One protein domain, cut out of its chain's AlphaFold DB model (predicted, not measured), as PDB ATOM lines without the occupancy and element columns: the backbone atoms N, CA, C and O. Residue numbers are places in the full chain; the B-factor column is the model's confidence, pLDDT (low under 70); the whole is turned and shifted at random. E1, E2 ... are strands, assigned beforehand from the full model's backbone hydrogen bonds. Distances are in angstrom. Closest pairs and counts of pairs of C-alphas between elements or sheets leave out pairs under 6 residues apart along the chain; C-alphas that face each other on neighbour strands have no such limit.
ATOM      1  N   VAL A   3     126.123 215.066 191.281       98.44
ATOM      2  CA  VAL A   3     126.108 216.535 191.298       98.44
ATOM      3  C   VAL A   3     125.906 216.999 189.860       98.44
ATOM      4  O   VAL A   3     126.784 216.817 189.022       98.44
ATOM      5  N   ALA A   4     124.721 217.535 189.552       97.50
ATOM      6  CA  ALA A   4     124.326 217.871 188.178       97.50
ATOM      7  C   ALA A   4     124.986 219.155 187.646       97.50
ATOM      8  O   ALA A   4     125.226 219.277 186.451       97.50
ATOM      9  N   ALA A   5     125.294 220.090 188.540       97.94
ATOM     10  CA  ALA A   5     126.043 221.313 188.286       97.94
ATOM     11  C   ALA A   5     126.859 221.633 189.540       97.94
ATOM     12  O   ALA A   5     126.488 221.185 190.627       97.94
ATOM     13  N   ALA A   6     127.954 222.386 189.399       98.31
ATOM     14  CA  ALA A   6     128.826 222.694 190.529       98.31
ATOM     15  C   ALA A   6     128.029 223.263 191.717       98.31
ATOM     16  O   ALA A   6     127.262 224.214 191.560       98.31
ATOM     17  N   SER A   7     128.176 222.647 192.890       98.56
ATOM     18  CA  SER A   7     127.334 222.924 194.058       98.56
ATOM     19  C   SER A   7     128.110 222.742 195.359       98.56
ATOM     20  O   SER A   7     128.954 221.855 195.477       98.56
ATOM     21  N   SER A   8     127.815 223.560 196.369       98.38
ATOM     22  CA  SER A   8     128.304 223.320 197.734       98.38
ATOM     23  C   SER A   8     127.557 222.176 198.420       98.38
ATOM     24  O   SER A   8     128.006 221.705 199.462       98.38
ATOM     25  N   THR A   9     126.435 221.720 197.861       98.56
ATOM     26  CA  THR A   9     125.595 220.680 198.449       98.56
ATOM     27  C   THR A   9     125.447 219.466 197.546       98.56
ATOM     28  O   THR A   9     125.395 219.579 196.320       98.56
ATOM     29  N   ALA A  10     125.343 218.293 198.165       98.56
ATOM     30  CA  ALA A  10     125.024 217.046 197.483       98.56
ATOM     31  C   ALA A  10     124.426 216.025 198.451       98.56
ATOM     32  O   ALA A  10     124.677 216.084 199.653       98.56
ATOM     33  N   THR A  11     123.682 215.055 197.925       98.62
ATOM     34  CA  THR A  11     123.125 213.953 198.717       98.62
ATOM     35  C   THR A  11     123.758 212.633 198.293       98.62
ATOM     36  O   THR A  11     123.752 212.268 197.111       98.62
ATOM     37  N   LEU A  12     124.292 211.901 199.269       98.44
ATOM     38  CA  LEU A  12     124.732 210.527 199.087       98.44
ATOM     39  C   LEU A  12     123.614 209.590 199.521       98.44
ATOM     40  O   LEU A  12     123.148 209.657 200.657       98.44
ATOM     41  N   ASN A  13     123.233 208.710 198.598       98.06
ATOM     42  CA  ASN A  13     122.289 207.629 198.828       98.06
ATOM     43  C   ASN A  13     123.034 206.297 198.714       98.06
ATOM     44  O   ASN A  13     123.819 206.122 197.778       98.06
ATOM     45  N   ALA A  14     122.775 205.392 199.648       97.75
ATOM     46  CA  ALA A  14     123.224 204.009 199.630       97.75
ATOM     47  C   ALA A  14     122.228 203.148 200.414       97.75
ATOM     48  O   ALA A  14     121.731 203.568 201.462       97.75
ATOM     49  N   ASP A  15     121.969 201.936 199.932       97.69
ATOM     50  CA  ASP A  15     121.096 200.996 200.639       97.69
ATOM     51  C   ASP A  15     121.700 200.614 201.988       97.69
ATOM     52  O   ASP A  15     121.006 200.584 203.004       97.69
ATOM     53  N   GLU A  16     123.017 200.401 202.006       97.62
ATOM     54  CA  GLU A  16     123.772 200.059 203.200       97.62
ATOM     55  C   GLU A  16     125.163 200.704 203.198       97.62
ATOM     56  O   GLU A  16     125.817 200.819 202.160       97.62
ATOM     57  N   ILE A  17     125.632 201.112 204.378       97.94
ATOM     58  CA  ILE A  17     127.011 201.557 204.612       97.94
ATOM     59  C   ILE A  17     127.540 200.882 205.871       97.94
ATOM     60  O   ILE A  17     126.944 200.986 206.943       97.94
ATOM     61  N   VAL A  18     128.699 200.237 205.761       98.31
ATOM     62  CA  VAL A  18     129.424 199.707 206.918       98.31
ATOM     63  C   VAL A  18     130.395 200.764 207.424       98.31
ATOM     64  O   VAL A  18     131.342 201.123 206.730       98.31
ATOM     65  N   VAL A  19     130.188 201.232 208.652       98.56
ATOM     66  CA  VAL A  19     131.093 202.156 209.353       98.56
ATOM     67  C   VAL A  19     131.835 201.431 210.467       98.56
ATOM     68  O   VAL A  19     131.335 200.448 211.013       98.56
ATOM     69  N   GLY A  20     133.030 201.895 210.828       98.31
ATOM     70  CA  GLY A  20     133.808 201.291 211.910       98.31
ATOM     71  C   GLY A  20     134.471 202.305 212.827       98.31
ATOM     72  O   GLY A  20     134.763 203.420 212.407       98.31
ATOM     73  N   THR A  21     134.727 201.902 214.072       97.25
ATOM     74  CA  THR A  21     135.456 202.734 215.048       97.25
ATOM     75  C   THR A  21     136.952 202.823 214.751       97.25
ATOM     76  O   THR A  21     137.595 203.811 215.080       97.25
ATOM     77  N   ALA A  22     137.502 201.794 214.104       95.81
ATOM     78  CA  ALA A  22     138.878 201.724 213.622       95.81
ATOM     79  C   ALA A  22     138.994 200.696 212.480       95.81
ATOM     80  O   ALA A  22     138.058 199.924 212.207       95.81
ATOM     81  N   LEU A  23     140.160 200.639 211.830       94.00
ATOM     82  CA  LEU A  23     140.536 199.492 210.996       94.00
ATOM     83  C   LEU A  23     140.573 198.232 211.875       94.00
ATOM     84  O   LEU A  23     141.118 198.264 212.971       94.00
ATOM     85  N   GLY A  24     139.906 197.158 211.446       93.94
ATOM     86  CA  GLY A  24     139.726 195.948 212.266       93.94
ATOM     87  C   GLY A  24     138.853 196.103 213.527       93.94
ATOM     88  O   GLY A  24     138.587 195.109 214.190       93.94
ATOM     89  N   GLY A  25     138.383 197.313 213.858       95.75
ATOM     90  CA  GLY A  25     137.537 197.570 215.030       95.75
ATOM     91  C   GLY A  25     136.055 197.231 214.827       95.75
ATOM     92  O   GLY A  25     135.646 196.792 213.748       95.75
ATOM     93  N   GLN A  26     135.241 197.507 215.857       97.50
ATOM     94  CA  GLN A  26     133.786 197.308 215.844       97.50
ATOM     95  C   GLN A  26     133.148 197.975 214.624       97.50
ATOM     96  O   GLN A  26     133.445 199.132 214.307       97.50
ATOM     97  N   LYS A  27     132.248 197.241 213.962       98.19
ATOM     98  CA  LYS A  27     131.515 197.694 212.779       98.19
ATOM     99  C   LYS A  27     130.036 197.891 213.080       98.19
ATOM    100  O   LYS A  27     129.470 197.182 213.913       98.19
ATOM    101  N   TYR A  28     129.424 198.833 212.375       98.44
ATOM    102  CA  TYR A  28     127.990 199.099 212.396       98.44
ATOM    103  C   TYR A  28     127.475 199.152 210.961       98.44
ATOM    104  O   TYR A  28     128.115 199.745 210.093       98.44
ATOM    105  N   LEU A  29     126.319 198.534 210.725       98.38
ATOM    106  CA  LEU A  29     125.627 198.561 209.441       98.38
ATOM    107  C   LEU A  29     124.554 199.649 209.478       98.38
ATOM    108  O   LEU A  29     123.566 199.530 210.202       98.38
ATOM    109  N   LEU A  30     124.753 200.706 208.701       98.19
ATOM    110  CA  LEU A  30     123.765 201.758 208.501       98.19
ATOM    111  C   LEU A  30     122.895 201.372 207.312       98.19
ATOM    112  O   LEU A  30     123.425 201.151 206.229       98.19
ATOM    113  N   LYS A  31     121.580 201.305 207.506       97.06
ATOM    114  CA  LYS A  31     120.615 200.976 206.450       97.06
ATOM    115  C   LYS A  31     119.945 202.239 205.926       97.06
ATOM    116  O   LYS A  31     119.747 203.177 206.699       97.06
ATOM    117  N   GLN A  32     119.546 202.231 204.657       95.88
ATOM    118  CA  GLN A  32     118.839 203.328 203.986       95.88
ATOM    119  C   GLN A  32     119.558 204.671 204.191       95.88
ATOM    120  O   GLN A  32     118.971 205.667 204.622       95.88
ATOM    121  N   PHE A  33     120.869 204.687 203.954       98.12
ATOM    122  CA  PHE A  33     121.674 205.876 204.171       98.12
ATOM    123  C   PHE A  33     121.357 206.911 203.091       98.12
ATOM    124  O   PHE A  33     121.739 206.760 201.936       98.12
ATOM    125  N   SER A  34     120.681 207.988 203.482       98.25
ATOM    126  CA  SER A  34     120.476 209.174 202.653       98.25
ATOM    127  C   SER A  34     120.860 210.400 203.463       98.25
ATOM    128  O   SER A  34     120.184 210.753 204.434       98.25
ATOM    129  N   LYS A  35     122.007 211.000 203.137       98.69
ATOM    130  CA  LYS A  35     122.550 212.147 203.873       98.69
ATOM    131  C   LYS A  35     123.064 213.209 202.923       98.69
ATOM    132  O   LYS A  35     123.720 212.910 201.927       98.69
ATOM    133  N   THR A  36     122.772 214.454 203.272       98.69
ATOM    134  CA  THR A  36     123.222 215.635 202.543       98.69
ATOM    135  C   THR A  36     124.491 216.187 203.179       98.69
ATOM    136  O   THR A  36     124.606 216.238 204.403       98.69
ATOM    137  N   ILE A  37     125.431 216.599 202.336       98.81
ATOM    138  CA  ILE A  37     126.589 217.408 202.700       98.81
ATOM    139  C   ILE A  37     126.359 218.846 202.220       98.81
ATOM    140  O   ILE A  37     125.777 219.050 201.156       98.81
ATOM    141  N   ASN A  38     126.817 219.831 202.989       98.62
ATOM    142  CA  ASN A  38     126.929 221.238 202.629       98.62
ATOM    143  C   ASN A  38     128.332 221.745 202.989       98.62
ATOM    144  O   ASN A  38     128.631 221.998 204.154       98.62
ATOM    145  N   LEU A  39     129.177 221.934 201.980       98.69
ATOM    146  CA  LEU A  39     130.564 222.380 202.123       98.69
ATOM    147  C   LEU A  39     130.716 223.816 202.661       98.69
ATOM    148  O   LEU A  39     131.823 224.214 203.010       98.69
ATOM    149  N   ALA A  40     129.627 224.590 202.734       97.56
ATOM    150  CA  ALA A  40     129.615 225.914 203.360       97.56
ATOM    151  C   ALA A  40     129.331 225.873 204.876       97.56
ATOM    152  O   ALA A  40     129.409 226.905 205.539       97.56
ATOM    153  N   ALA A  41     128.973 224.707 205.423       97.81
ATOM    154  CA  ALA A  41     128.749 224.494 206.850       97.81
ATOM    155  C   ALA A  41     129.914 223.717 207.482       97.81
ATOM    156  O   ALA A  41     130.695 223.080 206.774       97.81
ATOM    157  N   ALA A  42     129.990 223.723 208.815       97.25
ATOM    158  CA  ALA A  42     130.934 222.917 209.584       97.25
ATOM    159  C   ALA A  42     130.208 221.954 210.540       97.25
ATOM    160  O   ALA A  42     129.111 222.252 211.017       97.25
ATOM    161  N   GLY A  43     130.831 220.813 210.841       97.38
ATOM    162  CA  GLY A  43     130.277 219.757 211.688       97.38
ATOM    163  C   GLY A  43     129.476 218.703 210.907       97.38
ATOM    164  O   GLY A  43     129.697 218.518 209.708       97.38
ATOM    165  N   PRO A  44     128.555 217.967 211.563       98.25
ATOM    166  CA  PRO A  44     127.746 216.946 210.903       98.25
ATOM    167  C   PRO A  44     126.973 217.522 209.712       98.25
ATOM    168  O   PRO A  44     126.175 218.444 209.863       98.25
ATOM    169  N   GLY A  45     127.190 216.960 208.527       98.62
ATOM    170  CA  GLY A  45     126.615 217.445 207.275       98.62
ATOM    171  C   GLY A  45     127.416 218.564 206.605       98.62
ATOM    172  O   GLY A  45     126.928 219.115 205.625       98.62
ATOM    173  N   GLY A  46     128.627 218.884 207.063       98.62
ATOM    174  CA  GLY A  46     129.510 219.878 206.446       98.62
ATOM    175  C   GLY A  46     130.993 219.514 206.533       98.62
ATOM    176  O   GLY A  46     131.352 218.342 206.660       98.62
ATOM    177  N   MET A  47     131.855 220.523 206.429       98.69
ATOM    178  CA  MET A  47     133.299 220.394 206.640       98.69
ATOM    179  C   MET A  47     133.608 220.049 208.102       98.69
ATOM    180  O   MET A  47     132.944 220.520 209.021       98.69
ATOM    181  N   ASP A  48     134.634 219.247 208.342       98.25
ATOM    182  CA  ASP A  48     135.115 218.936 209.686       98.25
ATOM    183  C   ASP A  48     135.739 220.167 210.346       98.25
ATOM    184  O   ASP A  48     135.549 220.413 211.535       98.25
ATOM    185  N   THR A  49     136.429 220.981 209.555       96.50
ATOM    186  CA  THR A  49     136.926 222.298 209.925       96.50
ATOM    187  C   THR A  49     137.189 223.142 208.678       96.50
ATOM    188  O   THR A  49     137.363 222.620 207.576       96.50
ATOM    189  N   GLY A  50     137.268 224.460 208.860       95.19
ATOM    190  CA  GLY A  50     137.621 225.401 207.801       95.19
ATOM    191  C   GLY A  50     136.650 225.417 206.614       95.19
ATOM    192  O   GLY A  50     135.529 224.920 206.679       95.19
ATOM    193  N   ALA A  51     137.096 226.044 205.525       96.94
ATOM    194  CA  ALA A  51     136.378 226.069 204.257       96.94
ATOM    195  C   ALA A  51     136.819 224.905 203.358       96.94
ATOM    196  O   ALA A  51     137.954 224.427 203.450       96.94
ATOM    197  N   ALA A  52     135.944 224.485 202.444       98.25
ATOM    198  CA  ALA A  52     136.324 223.546 201.396       98.25
ATOM    199  C   ALA A  52     137.476 224.106 200.534       98.25
ATOM    200  O   ALA A  52     137.499 225.305 200.241       98.25
ATOM    201  N   PRO A  53     138.437 223.260 200.117       98.31
ATOM    202  CA  PRO A  53     139.566 223.703 199.309       98.31
ATOM    203  C   PRO A  53     139.087 224.231 197.955       98.31
ATOM    204  O   PRO A  53     138.240 223.610 197.319       98.31
ATOM    205  N   ALA A  54     139.657 225.337 197.480       97.94
ATOM    206  CA  ALA A  54     139.492 225.770 196.094       97.94
ATOM    207  C   ALA A  54     140.399 224.932 195.181       97.94
ATOM    208  O   ALA A  54     141.588 224.793 195.467       97.94
ATOM    209  N   SER A  55     139.850 224.396 194.088       97.62
ATOM    210  CA  SER A  55     140.578 223.581 193.101       97.62
ATOM    211  C   SER A  55     141.365 222.423 193.735       97.62
ATOM    212  O   SER A  55     142.543 222.223 193.443       97.62
ATOM    213  N   GLY A  56     140.727 221.696 194.652       98.38
ATOM    214  CA  GLY A  56     141.339 220.614 195.418       98.38
ATOM    215  C   GLY A  56     140.411 219.415 195.539       98.38
ATOM    216  O   GLY A  56     139.656 219.103 194.620       98.38
ATOM    217  N   PHE A  57     140.469 218.728 196.679       98.81
ATOM    218  CA  PHE A  57     139.670 217.527 196.917       98.81
ATOM    219  C   PHE A  57     139.117 217.503 198.338       98.81
ATOM    220  O   PHE A  57     139.817 217.837 199.296       98.81
ATOM    221  N   VAL A  58     137.877 217.041 198.478       98.75
ATOM    222  CA  VAL A  58     137.268 216.724 199.773       98.75
ATOM    223  C   VAL A  58     137.054 215.224 199.892       98.75
ATOM    224  O   VAL A  58     136.466 214.599 199.013       98.75
ATOM    225  N   ALA A  59     137.513 214.634 200.989       98.75
ATOM    226  CA  ALA A  59     137.112 213.291 201.376       98.75
ATOM    227  C   ALA A  59     135.806 213.371 202.163       98.75
ATOM    228  O   ALA A  59     135.706 214.140 203.118       98.75
ATOM    229  N   LEU A  60     134.812 212.585 201.761       98.81
ATOM    230  CA  LEU A  60     133.525 212.487 202.435       98.81
ATOM    231  C   LEU A  60     133.478 211.188 203.229       98.81
ATOM    232  O   LEU A  60     133.691 210.104 202.681       98.81
ATOM    233  N   TYR A  61     133.137 211.304 204.503       98.88
ATOM    234  CA  TYR A  61     132.942 210.184 205.408       98.88
ATOM    235  C   TYR A  61     131.478 210.077 205.803       98.88
ATOM    236  O   TYR A  61     130.874 211.071 206.197       98.88
ATOM    237  N   ALA A  62     130.918 208.870 205.774       98.81
ATOM    238  CA  ALA A  62     129.743 208.574 206.582       98.81
ATOM    239  C   ALA A  62     130.199 208.471 208.038       98.81
ATOM    240  O   ALA A  62     131.133 207.725 208.328       98.81
ATOM    241  N   ILE A  63     129.561 209.213 208.940       98.88
ATOM    242  CA  ILE A  63     129.850 209.197 210.377       98.88
ATOM    243  C   ILE A  63     128.631 208.705 211.152       98.88
ATOM    244  O   ILE A  63     127.489 208.973 210.767       98.88
ATOM    245  N   TYR A  64     128.871 207.993 212.250       98.81
ATOM    246  CA  TYR A  64     127.833 207.398 213.086       98.81
ATOM    247  C   TYR A  64     128.108 207.584 214.579       98.81
ATOM    248  O   TYR A  64     129.242 207.426 215.039       98.81
ATOM    249  N   ASN A  65     127.045 207.893 215.322       98.44
ATOM    250  CA  ASN A  65     127.000 207.920 216.778       98.44
ATOM    251  C   ASN A  65     126.301 206.645 217.285       98.44
ATOM    252  O   ASN A  65     125.072 206.561 217.221       98.44
ATOM    253  N   PRO A  66     127.046 205.657 217.818       97.38
ATOM    254  CA  PRO A  66     126.466 204.404 218.294       97.38
ATOM    255  C   PRO A  66     125.528 204.542 219.493       97.38
ATOM    256  O   PRO A  66     124.680 203.677 219.684       97.38
ATOM    257  N   ALA A  67     125.668 205.601 220.294       97.31
ATOM    258  CA  ALA A  67     124.842 205.805 221.480       97.31
ATOM    259  C   ALA A  67     123.439 206.326 221.132       97.31
ATOM    260  O   ALA A  67     122.483 206.021 221.837       97.31
ATOM    261  N   THR A  68     123.308 207.108 220.054       97.69
ATOM    262  CA  THR A  68     122.035 207.746 219.665       97.69
ATOM    263  C   THR A  68     121.453 207.222 218.357       97.69
ATOM    264  O   THR A  68     120.305 207.522 218.037       97.69
ATOM    265  N   GLY A  69     122.230 206.482 217.567       96.62
ATOM    266  CA  GLY A  69     121.850 206.068 216.218       96.62
ATOM    267  C   GLY A  69     121.969 207.178 215.164       96.62
ATOM    268  O   GLY A  69     121.628 206.959 214.000       96.62
ATOM    269  N   ALA A  70     122.445 208.374 215.533       98.25
ATOM    270  CA  ALA A  70     122.579 209.485 214.597       98.25
ATOM    271  C   ALA A  70     123.658 209.204 213.540       98.25
ATOM    272  O   ALA A  70     124.733 208.684 213.838       98.25
ATOM    273  N   SER A  71     123.380 209.586 212.294       98.75
ATOM    274  CA  SER A  71     124.311 209.472 211.169       98.75
ATOM    275  C   SER A  71     124.290 210.721 210.298       98.75
ATOM    276  O   SER A  71     123.238 211.344 210.109       98.75
ATOM    277  N   ALA A  72     125.453 211.061 209.749       98.81
ATOM    278  CA  ALA A  72     125.667 212.217 208.887       98.81
ATOM    279  C   ALA A  72     126.802 211.952 207.885       98.81
ATOM    280  O   ALA A  72     127.450 210.904 207.931       98.81
ATOM    281  N   LEU A  73     127.039 212.910 206.990       98.88
ATOM    282  CA  LEU A  73     128.301 213.013 206.257       98.88
ATOM    283  C   LEU A  73     129.241 213.989 206.971       98.88
ATOM    284  O   LEU A  73     128.780 214.898 207.655       98.88
ATOM    285  N   LEU A  74     130.542 213.822 206.782       98.88
ATOM    286  CA  LEU A  74     131.575 214.756 207.219       98.88
ATOM    287  C   LEU A  74     132.602 214.903 206.099       98.88
ATOM    288  O   LEU A  74     133.121 213.897 205.613       98.88
ATOM    289  N   ALA A  75     132.876 216.130 205.674       98.81
ATOM    290  CA  ALA A  75     133.876 216.427 204.658       98.81
ATOM    291  C   ALA A  75     135.197 216.850 205.307       98.81
ATOM    292  O   ALA A  75     135.192 217.548 206.309       98.81
ATOM    293  N   THR A  76     136.333 216.474 204.733       98.56
ATOM    294  CA  THR A  76     137.650 216.976 205.153       98.56
ATOM    295  C   THR A  76     138.520 217.230 203.931       98.56
ATOM    296  O   THR A  76     138.353 216.578 202.897       98.56
ATOM    297  N   ASN A  77     139.435 218.193 204.015       98.31
ATOM    298  CA  ASN A  77     140.342 218.505 202.915       98.31
ATOM    299  C   ASN A  77     141.330 217.344 202.692       98.31
ATOM    300  O   ASN A  77     142.106 217.004 203.580       98.31
ATOM    301  N   ALA A  78     141.319 216.771 201.490       97.88
ATOM    302  CA  ALA A  78     142.155 215.642 201.079       97.88
ATOM    303  C   ALA A  78     143.130 216.012 199.945       97.88
ATOM    304  O   ALA A  78     143.610 215.157 199.206       97.88
ATOM    305  N   THR A  79     143.412 217.306 199.762       98.00
ATOM    306  CA  THR A  79     144.222 217.786 198.630       98.00
ATOM    307  C   THR A  79     145.687 217.346 198.736       98.00
ATOM    308  O   THR A  79     146.315 216.961 197.746       98.00
ATOM    309  N   SER A  80     146.246 217.376 199.945       95.88
ATOM    310  CA  SER A  80     147.672 217.140 200.203       95.88
ATOM    311  C   SER A  80     147.986 215.785 200.842       95.88
ATOM    312  O   SER A  80     149.158 215.465 201.025       95.88
ATOM    313  N   SER A  81     146.980 214.965 201.153       95.25
ATOM    314  CA  SER A  81     147.154 213.680 201.840       95.25
ATOM    315  C   SER A  81     146.162 212.631 201.342       95.25
ATOM    316  O   SER A  81     145.117 212.953 200.783       95.25
ATOM    317  N   VAL A  82     146.506 211.355 201.531       97.50
ATOM    318  CA  VAL A  82     145.578 210.246 201.281       97.50
ATOM    319  C   VAL A  82     144.581 210.185 202.434       97.50
ATOM    320  O   VAL A  82     144.975 210.049 203.593       97.50
ATOM    321  N   ALA A  83     143.293 210.258 202.119       98.00
ATOM    322  CA  ALA A  83     142.234 210.083 203.099       98.00
ATOM    323  C   ALA A  83     142.117 208.595 203.503       98.00
ATOM    324  O   ALA A  83     141.938 207.749 202.624       98.00
ATOM    325  N   PRO A  84     142.221 208.240 204.794       97.75
ATOM    326  CA  PRO A  84     142.069 206.855 205.243       97.75
ATOM    327  C   PRO A  84     140.633 206.331 205.092       97.75
ATOM    328  O   PRO A  84     139.681 207.087 204.952       97.75
ATOM    329  N   ASN A  85     140.444 205.009 205.184       97.88
ATOM    330  CA  ASN A  85     139.105 204.402 205.118       97.88
ATOM    331  C   ASN A  85     138.231 204.684 206.354       97.88
ATOM    332  O   ASN A  85     137.011 204.565 206.270       97.88
ATOM    333  N   VAL A  86     138.835 205.038 207.489       98.19
ATOM    334  CA  VAL A  86     138.158 205.492 208.713       98.19
ATOM    335  C   VAL A  86     138.726 206.865 209.036       98.19
ATOM    336  O   VAL A  86     139.944 207.028 209.017       98.19
ATOM    337  N   TYR A  87     137.864 207.840 209.312       98.25
ATOM    338  CA  TYR A  87     138.261 209.209 209.618       98.25
ATOM    339  C   TYR A  87     139.241 209.235 210.795       98.25
ATOM    340  O   TYR A  87     138.943 208.719 211.872       98.25
ATOM    341  N   SER A  88     140.405 209.848 210.579       93.62
ATOM    342  CA  SER A  88     141.489 209.959 211.561       93.62
ATOM    343  C   SER A  88     141.784 211.405 211.971       93.62
ATOM    344  O   SER A  88     142.808 211.666 212.601       93.62
ATOM    345  N   GLY A  89     140.953 212.360 211.544       92.19
ATOM    346  CA  GLY A  89     141.122 213.767 211.891       92.19
ATOM    347  C   GLY A  89     140.712 214.058 213.337       92.19
ATOM    348  O   GLY A  89     140.015 213.276 213.982       92.19
ATOM    349  N   ALA A  90     141.134 215.212 213.849       94.50
ATOM    350  CA  ALA A  90     140.844 215.627 215.222       94.50
ATOM    351  C   ALA A  90     139.441 216.243 215.403       94.50
ATOM    352  O   ALA A  90     139.012 216.455 216.533       94.50
ATOM    353  N   ASN A  91     138.722 216.526 214.311       97.44
ATOM    354  CA  ASN A  91     137.479 217.305 214.325       97.44
ATOM    355  C   ASN A  91     136.227 216.431 214.147       97.44
ATOM    356  O   ASN A  91     135.232 216.861 213.566       97.44
ATOM    357  N   MET A  92     136.267 215.184 214.630       97.75
ATOM    358  CA  MET A  92     135.077 214.334 214.648       97.75
ATOM    359  C   MET A  92     134.006 214.983 215.547       97.75
ATOM    360  O   MET A  92     134.299 215.280 216.709       97.75
ATOM    361  N   PRO A  93     132.767 215.198 215.063       97.88
ATOM    362  CA  PRO A  93     131.715 215.777 215.886       97.88
ATOM    363  C   PRO A  93     131.422 214.944 217.141       97.88
ATOM    364  O   PRO A  93     131.461 213.714 217.115       97.88
ATOM    365  N   ALA A  94     131.079 215.616 218.241       96.94
ATOM    366  CA  ALA A  94     130.878 214.967 219.534       96.94
ATOM    367  C   ALA A  94     129.862 213.808 219.466       96.94
ATOM    368  O   ALA A  94     128.765 213.935 218.920       96.94
ATOM    369  N   GLY A  95     130.246 212.665 220.038       96.94
ATOM    370  CA  GLY A  95     129.440 211.442 220.075       96.94
ATOM    371  C   GLY A  95     129.514 210.579 218.813       96.94
ATOM    372  O   GLY A  95     129.160 209.403 218.875       96.94
ATOM    373  N   TYR A  96     130.009 211.099 217.688       98.44
ATOM    374  CA  TYR A  96     130.296 210.281 216.513       98.44
ATOM    375  C   TYR A  96     131.633 209.573 216.719       98.44
ATOM    376  O   TYR A  96     132.647 210.208 216.984       98.44
ATOM    377  N   THR A  97     131.635 208.245 216.643       97.88
ATOM    378  CA  THR A  97     132.827 207.431 216.954       97.88
ATOM    379  C   THR A  97     133.110 206.355 215.919       97.88
ATOM    380  O   THR A  97     134.145 205.700 215.994       97.88
ATOM    381  N   ALA A  98     132.228 206.172 214.935       98.56
ATOM    382  CA  ALA A  98     132.448 205.278 213.809       98.56
ATOM    383  C   ALA A  98     132.338 206.039 212.489       98.56
ATOM    384  O   ALA A  98     131.509 206.940 212.353       98.56
ATOM    385  N   SER A  99     133.161 205.670 211.508       98.81
ATOM    386  CA  SER A  99     133.116 206.274 210.179       98.81
ATOM    387  C   SER A  99     133.531 205.323 209.057       98.81
ATOM    388  O   SER A  99     134.095 204.255 209.308       98.81
ATOM    389  N   ALA A 100     133.224 205.712 207.821       98.69
ATOM    390  CA  ALA A 100     133.740 205.094 206.605       98.69
ATOM    391  C   ALA A 100     133.929 206.140 205.505       98.69
ATOM    392  O   ALA A 100     133.054 206.985 205.313       98.69
ATOM    393  N   LEU A 101     135.041 206.067 204.774       98.75
ATOM    394  CA  LEU A 101     135.263 206.856 203.563       98.75
ATOM    395  C   LEU A 101     134.285 206.405 202.474       98.75
ATOM    396  O   LEU A 101     134.312 205.250 202.048       98.75
ATOM    397  N   VAL A 102     133.447 207.328 202.015       98.69
ATOM    398  CA  VAL A 102     132.410 207.064 201.006       98.69
ATOM    399  C   VAL A 102     132.659 207.804 199.699       98.69
ATOM    400  O   VAL A 102     132.093 207.425 198.681       98.69
ATOM    401  N   SER A 103     133.492 208.845 199.693       98.75
ATOM    402  CA  SER A 103     133.871 209.569 198.480       98.75
ATOM    403  C   SER A 103     135.188 210.309 198.663       98.75
ATOM    404  O   SER A 103     135.507 210.733 199.773       98.75
ATOM    405  N   VAL A 104     135.901 210.545 197.568       98.69
ATOM    406  CA  VAL A 104     136.860 211.644 197.464       98.69
ATOM    407  C   VAL A 104     136.476 212.419 196.216       98.69
ATOM    408  O   VAL A 104     136.539 211.858 195.127       98.69
ATOM    409  N   TRP A 105     136.014 213.658 196.375       98.81
ATOM    410  CA  TRP A 105     135.353 214.437 195.324       98.81
ATOM    411  C   TRP A 105     136.149 215.713 195.000       98.81
ATOM    412  O   TRP A 105     136.561 216.404 195.939       98.81
ATOM    413  N   PRO A 106     136.367 216.069 193.718       98.69
ATOM    414  CA  PRO A 106     137.117 217.270 193.359       98.69
ATOM    415  C   PRO A 106     136.299 218.545 193.573       98.69
ATOM    416  O   PRO A 106     135.087 218.573 193.345       98.69
ATOM    417  N   THR A 107     136.955 219.632 193.951       98.75
ATOM    418  CA  THR A 107     136.322 220.946 194.087       98.75
ATOM    419  C   THR A 107     136.749 221.897 192.975       98.75
ATOM    420  O   THR A 107     137.853 221.807 192.446       98.75
ATOM    421  N   ASN A 108     135.875 222.833 192.602       98.31
ATOM    422  CA  ASN A 108     136.214 223.920 191.681       98.31
ATOM    423  C   ASN A 108     136.914 225.085 192.411       98.31
ATOM    424  O   ASN A 108     137.110 225.058 193.627       98.31
ATOM    425  N   SER A 109     137.247 226.152 191.681       98.00
ATOM    426  CA  SER A 109     137.896 227.356 192.225       98.00
ATOM    427  C   SER A 109     137.082 228.095 193.297       98.00
ATOM    428  O   SER A 109     137.632 228.929 194.009       98.00
ATOM    429  N   SER A 110     135.786 227.804 193.423       98.19
ATOM    430  CA  SER A 110     134.893 228.356 194.448       98.19
ATOM    431  C   SER A 110     134.689 227.409 195.638       98.19
ATOM    432  O   SER A 110     133.832 227.671 196.478       98.19
ATOM    433  N   GLY A 111     135.429 226.297 195.714       98.31
ATOM    434  CA  GLY A 111     135.288 225.302 196.783       98.31
ATOM    435  C   GLY A 111     134.003 224.474 196.702       98.31
ATOM    436  O   GLY A 111     133.612 223.834 197.674       98.31
ATOM    437  N   GLN A 112     133.322 224.481 195.555       98.75
ATOM    438  CA  GLN A 112     132.122 223.679 195.318       98.75
ATOM    439  C   GLN A 112     132.508 222.311 194.766       98.75
ATOM    440  O   GLN A 112     133.478 222.205 194.019       98.75
ATOM    441  N   LEU A 113     131.711 221.284 195.053       98.81
ATOM    442  CA  LEU A 113     131.807 219.988 194.385       98.81
ATOM    443  C   LEU A 113     131.639 220.196 192.877       98.81
ATOM    444  O   LEU A 113     130.681 220.850 192.455       98.81
ATOM    445  N   ILE A 114     132.541 219.645 192.060       98.69
ATOM    446  CA  ILE A 114     132.379 219.694 190.601       98.69
ATOM    447  C   ILE A 114     131.173 218.860 190.153       98.69
ATOM    448  O   ILE A 114     130.732 217.951 190.862       98.69
ATOM    449  N   GLN A 115     130.686 219.128 188.940       98.56
ATOM    450  CA  GLN A 115     129.747 218.235 188.269       98.56
ATOM    451  C   GLN A 115     130.401 216.865 188.058       98.56
ATOM    452  O   GLN A 115     131.385 216.746 187.327       98.56
ATOM    453  N   ALA A 116     129.834 215.838 188.683       98.44
ATOM    454  CA  ALA A 116     130.274 214.463 188.519       98.44
ATOM    455  C   ALA A 116     129.201 213.477 188.988       98.44
ATOM    456  O   ALA A 116     128.246 213.825 189.696       98.44
ATOM    457  N   PHE A 117     129.385 212.224 188.601       98.38
ATOM    458  CA  PHE A 117     128.572 211.101 189.024       98.38
ATOM    459  C   PHE A 117     129.458 210.063 189.702       98.38
ATOM    460  O   PHE A 117     130.477 209.654 189.156       98.38
ATOM    461  N   GLN A 118     129.048 209.614 190.883       98.50
ATOM    462  CA  GLN A 118     129.713 208.546 191.610       98.50
ATOM    463  C   GLN A 118     128.817 207.315 191.704       98.50
ATOM    464  O   GLN A 118     127.698 207.392 192.238       98.50
ATOM    465  N   ARG A 119     129.376 206.178 191.285       97.25
ATOM    466  CA  ARG A 119     128.871 204.824 191.532       97.25
ATOM    467  C   ARG A 119     129.947 204.053 192.282       97.25
ATOM    468  O   ARG A 119     131.081 203.988 191.816       97.25
ATOM    469  N   ASP A 120     129.594 203.487 193.429       96.00
ATOM    470  CA  ASP A 120     130.543 202.797 194.306       96.00
ATOM    471  C   ASP A 120     131.770 203.678 194.590       96.00
ATOM    472  O   ASP A 120     131.623 204.852 194.946       96.00
ATOM    473  N   ARG A 121     132.981 203.143 194.405       97.19
ATOM    474  CA  ARG A 121     134.244 203.876 194.547       97.19
ATOM    475  C   ARG A 121     134.777 204.427 193.224       97.19
ATOM    476  O   ARG A 121     135.979 204.590 193.074       97.19
TER     477      ARG A 121
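This is residues 3 to 121 of the 242 residues of the protein "Phage tail protein" of Burkholderia multivorans (UniProt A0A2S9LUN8). A long bent hairpin, E1 and E2, folds across one face of a strongly twisted three-stranded sheet, with E1 meeting E5 and E2 meeting E4, making a small, loosely closed barrel of five strands. Short E6 is near E5, and two long loops run round the outside. The 119 printed residues hold no named helix and six named strands, E1 to E6 in chain order; the sheet E4 - E3 - E5 is antiparallel. The class is all strand, with 52 residues in named elements, under half. The whole is compact, radius of gyration of the C-alphas 13.2 A, spanning 38 by 28 by 22 A.

E1, residues 9 to 20, begins at C-alpha 9 (125.595, 220.680, 198.449), measures 25.0 A and bends by 97 degrees at residue 15. E2, residues 27 to 38, measures 26.0 A and bends by 88 degrees at residue 32. E3 is residues 57 to 64, 22.5 A; E4, 71 to 77, 20.2 A; E5, 98 to 106, 24.2 A. E6, residues 116 to 119, ends at C-alpha 119 (128.871, 204.824, 191.532).

E1 and E2 are an antiparallel hairpin, with N 12 and O 35 at 2.9 A. E3 and E4 form another, with N 61 and O 74 at 2.8 A. E3 and E5 are antiparallel, with N 58 and O 105 at 2.9 A. E1 touches E5, closest C-alphas Gly 20 and Ala 98, 4.6 A. E2 touches E4, closest C-alphas Lys 35 and Ala 72, 5.9 A. E6 pairs with no named strand.

The farthest C-alphas, Ala 67 and Ser 109, are 38.6 A apart. The printed part has no cut. Links E2 to E3 and E4 to E5 are long. No printed residue is under pLDDT 70.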